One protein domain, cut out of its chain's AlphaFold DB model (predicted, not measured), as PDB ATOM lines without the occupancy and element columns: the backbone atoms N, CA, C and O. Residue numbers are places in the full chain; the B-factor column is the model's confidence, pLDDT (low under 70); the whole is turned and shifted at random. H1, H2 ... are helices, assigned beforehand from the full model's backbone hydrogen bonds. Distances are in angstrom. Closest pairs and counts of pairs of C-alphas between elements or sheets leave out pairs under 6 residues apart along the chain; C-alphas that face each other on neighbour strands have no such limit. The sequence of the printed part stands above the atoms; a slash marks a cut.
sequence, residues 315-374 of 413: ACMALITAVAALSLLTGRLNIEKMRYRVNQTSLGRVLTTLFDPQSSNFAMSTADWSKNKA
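AT A GLANCE: This is residues 315 to 374 of the 413 residues of an uncharacterized protein of Fusarium oxysporum (UniProt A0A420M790). An extended chain of four helices makes one free arm and one loose head: H1 sticks out at one end, and H2, H3 and H4 make the other, with few contacts between them. H1 and H2 make a wide V, with residues 330 to 334 at its corner, and beyond H2 the chain turns into H3, then folds back through residues 356 to 365 to H4. The printed part has 60 residues with four named helices, in the order H1, H2, H3, H4, and no named strand; its class is all helix. It is only just extended, close to loose, with a radius of gyration of the C-alphas of 15.8 A, and its C-alphas span 48 by 19 by 17 A.

IN THESE COORDINATES: Find C-alpha 315 at (156.262, 145.653, -62.914); from there H1, residues 315 to 329, runs 20.7 A to C-alpha 329 at (169.414, 135.514, -50.604). Next look for H2, residues 335 to 345, which is 15.6 A long from first to last C-alpha. After Ser 346 comes H3, residues 347 to 355, 12.3 A long. The last helix is H4, residues 366 to 372, 10.2 A long, ending at C-alpha 372 at (197.640, 128.311, -70.492).

HOW THE PARTS SIT: Start with H1, which is apart from H2, H3 and H4; residues 315 to 323 and 325 to 332 stand free. Go on to H2 and H3, which are close but not clearly touching: their closest C-alphas, those of Gln 344 and Val 350, are 6.4 A apart. The lines of H2 and H3 are about perpendicular, at 83 degrees. H3 and H4 are also close but not clearly touching, with the closest C-alphas, those of Arg 349 and Trp 369, 7.9 A apart. H3 and H4 run the same way at a steep tilt of 53 degrees. H2 and H4 are only just apart, their closest C-alphas being 8.2 A from each other. Read the backbone O and N atoms of H1, H2, H3 and H4, and you will find every O i to N i+4 pair within hydrogen-bond range.

THE WHOLE: Look at the C-alphas of Ala 315 and Gln 358 for the two farthest apart, at 49.4 A. Without the stretches that stand free, the body of 43 residues spans 36 by 18 by 16 A. The printed part has no cut; the links from H1 to H2 and from H2 to H3 are tight, and that from H3 to H4, 10 residues, is short. The mean pLDDT of the printed part is 76.9, and it is under 70 at residues 330 to 338, residues 357 to 359 and residue 374.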
ATOM      1  N   ALA A 315     156.709 146.751 -63.769       92.38
ATOM      2  CA  ALA A 315     156.262 145.653 -62.914       92.38
ATOM      3  C   ALA A 315     156.961 144.325 -63.254       92.38
ATOM      4  O   ALA A 315     157.412 143.619 -62.351       92.38
ATOM      5  N   CYS A 316     157.118 144.001 -64.543       93.00
ATOM      6  CA  CYS A 316     157.868 142.822 -64.979       93.00
ATOM      7  C   CYS A 316     159.342 142.899 -64.562       93.00
ATOM      8  O   CYS A 316     159.878 141.930 -64.028       93.00
ATOM      9  N   MET A 317     159.991 144.050 -64.754       93.31
ATOM     10  CA  MET A 317     161.381 144.253 -64.344       93.31
ATOM     11  C   MET A 317     161.538 144.147 -62.825       93.31
ATOM     12  O   MET A 317     162.441 143.457 -62.354       93.31
ATOM     13  N   ALA A 318     160.625 144.744 -62.056       92.75
ATOM     14  CA  ALA A 318     160.604 144.631 -60.602       92.75
ATOM     15  C   ALA A 318     160.462 143.166 -60.154       92.75
ATOM     16  O   ALA A 318     161.238 142.709 -59.317       92.75
ATOM     17  N   LEU A 319     159.560 142.396 -60.771       92.94
ATOM     18  CA  LEU A 319     159.407 140.960 -60.512       92.94
ATOM     19  C   LEU A 319     160.686 140.172 -60.816       92.94
ATOM     20  O   LEU A 319     161.125 139.388 -59.979       92.94
ATOM     21  N   ILE A 320     161.318 140.405 -61.970       90.94
ATOM     22  CA  ILE A 320     162.574 139.735 -62.340       90.94
ATOM     23  C   ILE A 320     163.670 140.062 -61.319       90.94
ATOM     24  O   ILE A 320     164.367 139.161 -60.853       90.94
ATOM     25  N   THR A 321     163.799 141.331 -60.925       88.25
ATOM     26  CA  THR A 321     164.794 141.744 -59.925       88.25
ATOM     27  C   THR A 321     164.509 141.170 -58.540       88.25
ATOM     28  O   THR A 321     165.440 140.723 -57.876       88.25
ATOM     29  N   ALA A 322     163.243 141.092 -58.123       87.19
ATOM     30  CA  ALA A 322     162.852 140.497 -56.850       87.19
ATOM     31  C   ALA A 322     163.136 138.989 -56.826       87.19
ATOM     32  O   ALA A 322     163.697 138.486 -55.855       87.19
ATOM     33  N   VAL A 323     162.825 138.272 -57.911       84.88
ATOM     34  CA  VAL A 323     163.147 136.842 -58.054       84.88
ATOM     35  C   VAL A 323     164.661 136.624 -58.061       84.88
ATOM     36  O   VAL A 323     165.146 135.707 -57.395       84.88
ATOM     37  N   ALA A 324     165.427 137.471 -58.753       81.12
ATOM     38  CA  ALA A 324     166.886 137.402 -58.759       81.12
ATOM     39  C   ALA A 324     167.480 137.663 -57.361       81.12
ATOM     40  O   ALA A 324     168.314 136.886 -56.896       81.12
ATOM     41  N   ALA A 325     167.005 138.694 -56.657       81.25
ATOM     42  CA  ALA A 325     167.433 139.022 -55.299       81.25
ATOM     43  C   ALA A 325     167.075 137.911 -54.300       81.25
ATOM     44  O   ALA A 325     167.918 137.504 -53.503       81.25
ATOM     45  N   LEU A 326     165.865 137.350 -54.383       80.75
ATOM     46  CA  LEU A 326     165.444 136.225 -53.546       80.75
ATOM     47  C   LEU A 326     166.279 134.967 -53.825       80.75
ATOM     48  O   LEU A 326     166.631 134.228 -52.906       80.75
ATOM     49  N   SER A 327     166.647 134.731 -55.085       72.56
ATOM     50  CA  SER A 327     167.499 133.600 -55.476       72.56
ATOM     51  C   SER A 327     168.948 133.755 -54.995       72.56
ATOM     52  O   SER A 327     169.605 132.752 -54.703       72.56
ATOM     53  N   LEU A 328     169.439 134.994 -54.871       70.81
ATOM     54  CA  LEU A 328     170.724 135.312 -54.240       70.81
ATOM     55  C   LEU A 328     170.660 135.122 -52.715       70.81
ATOM     56  O   LEU A 328     171.534 134.473 -52.148       70.81
ATOM     57  N   LEU A 329     169.600 135.612 -52.060       73.00
ATOM     58  CA  LEU A 329     169.414 135.514 -50.604       73.00
ATOM     59  C   LEU A 329     169.180 134.075 -50.116       73.00
ATOM     60  O   LEU A 329     169.635 133.707 -49.040       73.00
ATOM     61  N   THR A 330     168.508 133.238 -50.911       68.75
ATOM     62  CA  THR A 330     168.276 131.817 -50.582       68.75
ATOM     63  C   THR A 330     169.486 130.917 -50.863       68.75
ATOM     64  O   THR A 330     169.402 129.703 -50.664       68.75
ATOM     65  N   GLY A 331     170.613 131.471 -51.338       61.31
ATOM     66  CA  GLY A 331     171.882 130.752 -51.516       61.31
ATOM     67  C   GLY A 331     171.849 129.606 -52.538       61.31
ATOM     68  O   GLY A 331     172.813 128.849 -52.657       61.31
ATOM     69  N   ARG A 332     170.752 129.446 -53.296       56.69
ATOM     70  CA  ARG A 332     170.593 128.356 -54.276       56.69
ATOM     71  C   ARG A 332     171.362 128.596 -55.577       56.69
ATOM     72  O   ARG A 332     171.661 127.634 -56.285       56.69
ATOM     73  N   LEU A 333     171.732 129.842 -55.876       55.84
ATOM     74  CA  LEU A 333     172.570 130.212 -57.018       55.84
ATOM     75  C   LEU A 333     174.001 130.486 -56.554       55.84
ATOM     76  O   LEU A 333     174.413 131.627 -56.371       55.84
ATOM     77  N   ASN A 334     174.780 129.422 -56.373       65.81
ATOM     78  CA  ASN A 334     176.216 129.577 -56.191       65.81
ATOM     79  C   ASN A 334     176.827 129.969 -57.554       65.81
ATOM     80  O   ASN A 334     176.780 129.180 -58.502       65.81
ATOM     81  N   ILE A 335     177.358 131.193 -57.669       66.62
ATOM     82  CA  ILE A 335     177.985 131.739 -58.891       66.62
ATOM     83  C   ILE A 335     179.050 130.777 -59.430       66.62
ATOM     84  O   ILE A 335     179.204 130.627 -60.642       66.62
ATOM     85  N   GLU A 336     179.722 130.049 -58.540       66.19
ATOM     86  CA  GLU A 336     180.691 129.023 -58.905       66.19
ATOM     87  C   GLU A 336     180.051 127.848 -59.647       66.19
ATOM     88  O   GLU A 336     180.599 127.391 -60.645       66.19
ATOM     89  N   LYS A 337     178.853 127.402 -59.244       68.94
ATOM     90  CA  LYS A 337     178.109 126.336 -59.940       68.94
ATOM     91  C   LYS A 337     177.613 126.796 -61.309       68.94
ATOM     92  O   LYS A 337     177.619 126.007 -62.251       68.94
ATOM     93  N   MET A 338     177.200 128.059 -61.438       69.12
ATOM     94  CA  MET A 338     176.809 128.625 -62.732       69.12
ATOM     95  C   MET A 338     178.019 128.750 -63.661       69.12
ATOM     96  O   MET A 338     177.965 128.282 -64.794       69.12
ATOM     97  N   ARG A 339     179.139 129.293 -63.165       72.50
ATOM     98  CA  ARG A 339     180.405 129.376 -63.905       72.50
ATOM     99  C   ARG A 339     180.902 127.987 -64.307       72.50
ATOM    100  O   ARG A 339     181.293 127.800 -65.450       72.50
ATOM    101  N   TYR A 340     180.805 127.005 -63.416       75.44
ATOM    102  CA  TYR A 340     181.132 125.611 -63.703       75.44
ATOM    103  C   TYR A 340     180.271 125.036 -64.841       75.44
ATOM    104  O   TYR A 340     180.814 124.469 -65.784       75.44
ATOM    105  N   ARG A 341     178.948 125.253 -64.827       78.69
ATOM    106  CA  ARG A 341     178.049 124.802 -65.909       78.69
ATOM    107  C   ARG A 341     178.301 125.516 -67.239       78.69
ATOM    108  O   ARG A 341     178.286 124.874 -68.280       78.69
ATOM    109  N   VAL A 342     178.579 126.820 -67.217       80.44
ATOM    110  CA  VAL A 342     178.960 127.574 -68.427       80.44
ATOM    111  C   VAL A 342     180.307 127.085 -68.971       80.44
ATOM    112  O   VAL A 342     180.500 126.970 -70.176       80.44
ATOM    113  N   ASN A 343     181.241 126.719 -68.097       79.62
ATOM    114  CA  ASN A 343     182.512 126.137 -68.514       79.62
ATOM    115  C   ASN A 343     182.340 124.749 -69.153       79.62
ATOM    116  O   ASN A 343     183.136 124.398 -70.023       79.62
ATOM    117  N   GLN A 344     181.314 123.984 -68.763       77.88
ATOM    118  CA  GLN A 344     180.971 122.693 -69.372       77.88
ATOM    119  C   GLN A 344     180.375 122.824 -70.781       77.88
ATOM    120  O   GLN A 344     180.492 121.889 -71.566       77.88
ATOM    121  N   THR A 345     179.768 123.963 -71.138       80.25
ATOM    122  CA  THR A 345     179.220 124.175 -72.491       80.25
ATOM    123  C   THR A 345     180.255 124.700 -73.490       80.25
ATOM    124  O   THR A 345     179.985 124.762 -74.688       80.25
ATOM    125  N   SER A 346     181.460 125.055 -73.035       80.56
ATOM    126  CA  SER A 346     182.538 125.516 -73.910       80.56
ATOM    127  C   SER A 346     183.263 124.337 -74.565       80.56
ATOM    128  O   SER A 346     184.012 123.614 -73.906       80.56
ATOM    129  N   LEU A 347     183.096 124.183 -75.882       79.50
ATOM    130  CA  LEU A 347     183.703 123.101 -76.670       79.50
ATOM    131  C   LEU A 347     185.225 122.990 -76.451       79.50
ATOM    132  O   LEU A 347     185.743 121.900 -76.227       79.50
ATOM    133  N   GLY A 348     185.938 124.120 -76.443       78.56
ATOM    134  CA  GLY A 348     187.387 124.142 -76.222       78.56
ATOM    135  C   GLY A 348     187.786 123.602 -74.847       78.56
ATOM    136  O   GLY A 348     188.741 122.840 -74.742       78.56
ATOM    137  N   ARG A 349     187.025 123.934 -73.798       79.50
ATOM    138  CA  ARG A 349     187.272 123.442 -72.433       79.50
ATOM    139  C   ARG A 349     186.951 121.963 -72.284       79.50
ATOM    140  O   ARG A 349     187.665 121.263 -71.568       79.50
ATOM    141  N   VAL A 350     185.910 121.490 -72.965       81.31
ATOM    142  CA  VAL A 350     185.557 120.066 -73.009       81.31
ATOM    143  C   VAL A 350     186.688 119.268 -73.652       81.31
ATOM    144  O   VAL A 350     187.159 118.298 -73.064       81.31
ATOM    145  N   LEU A 351     187.201 119.726 -74.796       78.38
ATOM    146  CA  LEU A 351     188.304 119.065 -75.492       78.38
ATOM    147  C   LEU A 351     189.602 119.081 -74.674       78.38
ATOM    148  O   LEU A 351     190.219 118.035 -74.494       78.38
ATOM    149  N   THR A 352     190.005 120.218 -74.099       78.44
ATOM    150  CA  THR A 352     191.241 120.256 -73.293       78.44
ATOM    151  C   THR A 352     191.149 119.415 -72.022       78.44
ATOM    152  O   THR A 352     192.160 118.884 -71.587       78.44
ATOM    153  N   THR A 353     189.958 119.276 -71.431       80.44
ATOM    154  CA  THR A 353     189.751 118.474 -70.212       80.44
ATOM    155  C   THR A 353     189.672 116.974 -70.515       80.44
ATOM    156  O   THR A 353     190.149 116.173 -69.721       80.44
ATOM    157  N   LEU A 354     189.130 116.575 -71.673       78.62
ATOM    158  CA  LEU A 354     189.079 115.167 -72.093       78.62
ATOM    159  C   LEU A 354     190.446 114.620 -72.522       78.62
ATOM    160  O   LEU A 354     190.768 113.476 -72.216       78.62
ATOM    161  N   PHE A 355     191.241 115.420 -73.235       74.62
ATOM    162  CA  PHE A 355     192.533 114.980 -73.774       74.62
ATOM    163  C   PHE A 355     193.720 115.241 -72.835       74.62
ATOM    164  O   PHE A 355     194.808 114.720 -73.069       74.62
ATOM    165  N   ASP A 356     193.531 116.038 -71.784       71.94
ATOM    166  CA  ASP A 356     194.565 116.368 -70.798       71.94
ATOM    167  C   ASP A 356     193.945 116.572 -69.394       71.94
ATOM    168  O   ASP A 356     193.929 117.689 -68.861       71.94
ATOM    169  N   PRO A 357     193.391 115.498 -68.791       69.19
ATOM    170  CA  PRO A 357     192.622 115.583 -67.546       69.19
ATOM    171  C   PRO A 357     193.469 115.940 -66.317       69.19
ATOM    172  O   PRO A 357     192.937 116.429 -65.326       69.19
ATOM    173  N   GLN A 358     194.787 115.731 -66.372       66.81
ATOM    174  CA  GLN A 358     195.707 116.030 -65.267       66.81
ATOM    175  C   GLN A 358     196.004 117.532 -65.136       66.81
ATOM    176  O   GLN A 358     196.388 117.997 -64.067       66.81
ATOM    177  N   SER A 359     195.827 118.316 -66.207       66.75
ATOM    178  CA  SER A 359     196.215 119.733 -66.221       66.75
ATOM    179  C   SER A 359     195.101 120.709 -66.622       66.75
ATOM    180  O   SER A 359     195.341 121.917 -66.713       66.75
ATOM    181  N   SER A 360     193.883 120.213 -66.855       70.94
ATOM    182  CA  SER A 360     192.689 121.009 -67.152       70.94
ATOM    183  C   SER A 360     191.478 120.448 -66.408       70.94
ATOM    184  O   SER A 360     191.219 119.254 -66.456       70.94
ATOM    185  N   ASN A 361     190.697 121.320 -65.767       77.50
ATOM    186  CA  ASN A 361     189.429 120.979 -65.114       77.50
ATOM    187  C   ASN A 361     188.393 122.082 -65.406       77.50
ATOM    188  O   ASN A 361     188.738 123.261 -65.513       77.50
ATOM    189  N   PHE A 362     187.109 121.726 -65.490       76.50
ATOM    190  CA  PHE A 362     185.983 122.653 -65.651       76.50
ATOM    191  C   PHE A 362     185.850 123.684 -64.517       76.50
ATOM    192  O   PHE A 362     185.280 124.759 -64.731       76.50
ATOM    193  N   ALA A 363     186.414 123.395 -63.340       73.50
ATOM    194  CA  ALA A 363     186.499 124.333 -62.220       73.50
ATOM    195  C   ALA A 363     187.548 125.452 -62.413       73.50
ATOM    196  O   ALA A 363     187.517 126.445 -61.691       73.50
ATOM    197  N   MET A 364     188.457 125.334 -63.390       77.44
ATOM    198  CA  MET A 364     189.518 126.321 -63.622       77.44
ATOM    199  C   MET A 364     188.965 127.659 -64.145       77.44
ATOM    200  O   MET A 364     188.064 127.695 -64.997       77.44
ATOM    201  N   SER A 365     189.539 128.771 -63.669       78.12
ATOM    202  CA  SER A 365     189.126 130.130 -64.045       78.12
ATOM    203  C   SER A 365     189.279 130.390 -65.554       78.12
ATOM    204  O   SER A 365     190.069 129.746 -66.252       78.12
ATOM    205  N   THR A 366     188.488 131.319 -66.102       77.56
ATOM    206  CA  THR A 366     188.532 131.681 -67.535       77.56
ATOM    207  C   THR A 366     189.859 132.293 -67.950       77.56
ATOM    208  O   THR A 366     190.362 131.959 -69.023       77.56
ATOM    209  N   ALA A 367     190.454 133.110 -67.082       78.31
ATOM    210  CA  ALA A 367     191.750 133.727 -67.324       78.31
ATOM    211  C   ALA A 367     192.869 132.677 -67.403       78.31
ATOM    212  O   ALA A 367     193.647 132.688 -68.358       78.31
ATOM    213  N   ASP A 368     192.888 131.718 -66.474       80.19
ATOM    214  CA  ASP A 368     193.943 130.698 -66.416       80.19
ATOM    215  C   ASP A 368     193.841 129.704 -67.572       80.19
ATOM    216  O   ASP A 368     194.844 129.361 -68.199       80.19
ATOM    217  N   TRP A 369     192.618 129.295 -67.927       81.44
ATOM    218  CA  TRP A 369     192.404 128.450 -69.103       81.44
ATOM    219  C   TRP A 369     192.828 129.152 -70.395       81.44
ATOM    220  O   TRP A 369     193.506 128.552 -71.230       81.44
ATOM    221  N   SER A 370     192.461 130.429 -70.549       79.75
ATOM    222  CA  SER A 370     192.804 131.212 -71.738       79.75
ATOM    223  C   SER A 370     194.318 131.349 -71.899       79.75
ATOM    224  O   SER A 370     194.868 131.069 -72.964       79.75
ATOM    225  N   LYS A 371     195.009 131.697 -70.810       79.69
ATOM    226  CA  LYS A 371     196.454 131.924 -70.818       79.69
ATOM    227  C   LYS A 371     197.246 130.647 -71.096       79.69
ATOM    228  O   LYS A 371     198.212 130.688 -71.852       79.69
ATOM    229  N   ASN A 372     196.821 129.522 -70.520       76.31
ATOM    230  CA  ASN A 372     197.640 128.311 -70.492       76.31
ATOM    231  C   ASN A 372     197.211 127.238 -71.503       76.31
ATOM    232  O   ASN A 372     198.020 126.376 -71.840       76.31
ATOM    233  N   LYS A 373     195.948 127.230 -71.958       75.62
ATOM    234  CA  LYS A 373     195.369 126.086 -72.692       75.62
ATOM    235  C   LYS A 373     194.604 126.457 -73.964       75.62
ATOM    236  O   LYS A 373     194.496 125.603 -74.838       75.62
ATOM    237  N   ALA A 374     194.138 127.698 -74.133       69.81
ATOM    238  CA  ALA A 374     193.341 128.078 -75.312       69.81
ATOM    239  C   ALA A 374     194.082 127.945 -76.655       69.81
ATOM    240  O   ALA A 374     193.444 127.776 -77.688       69.81
TER     241      ALA A 374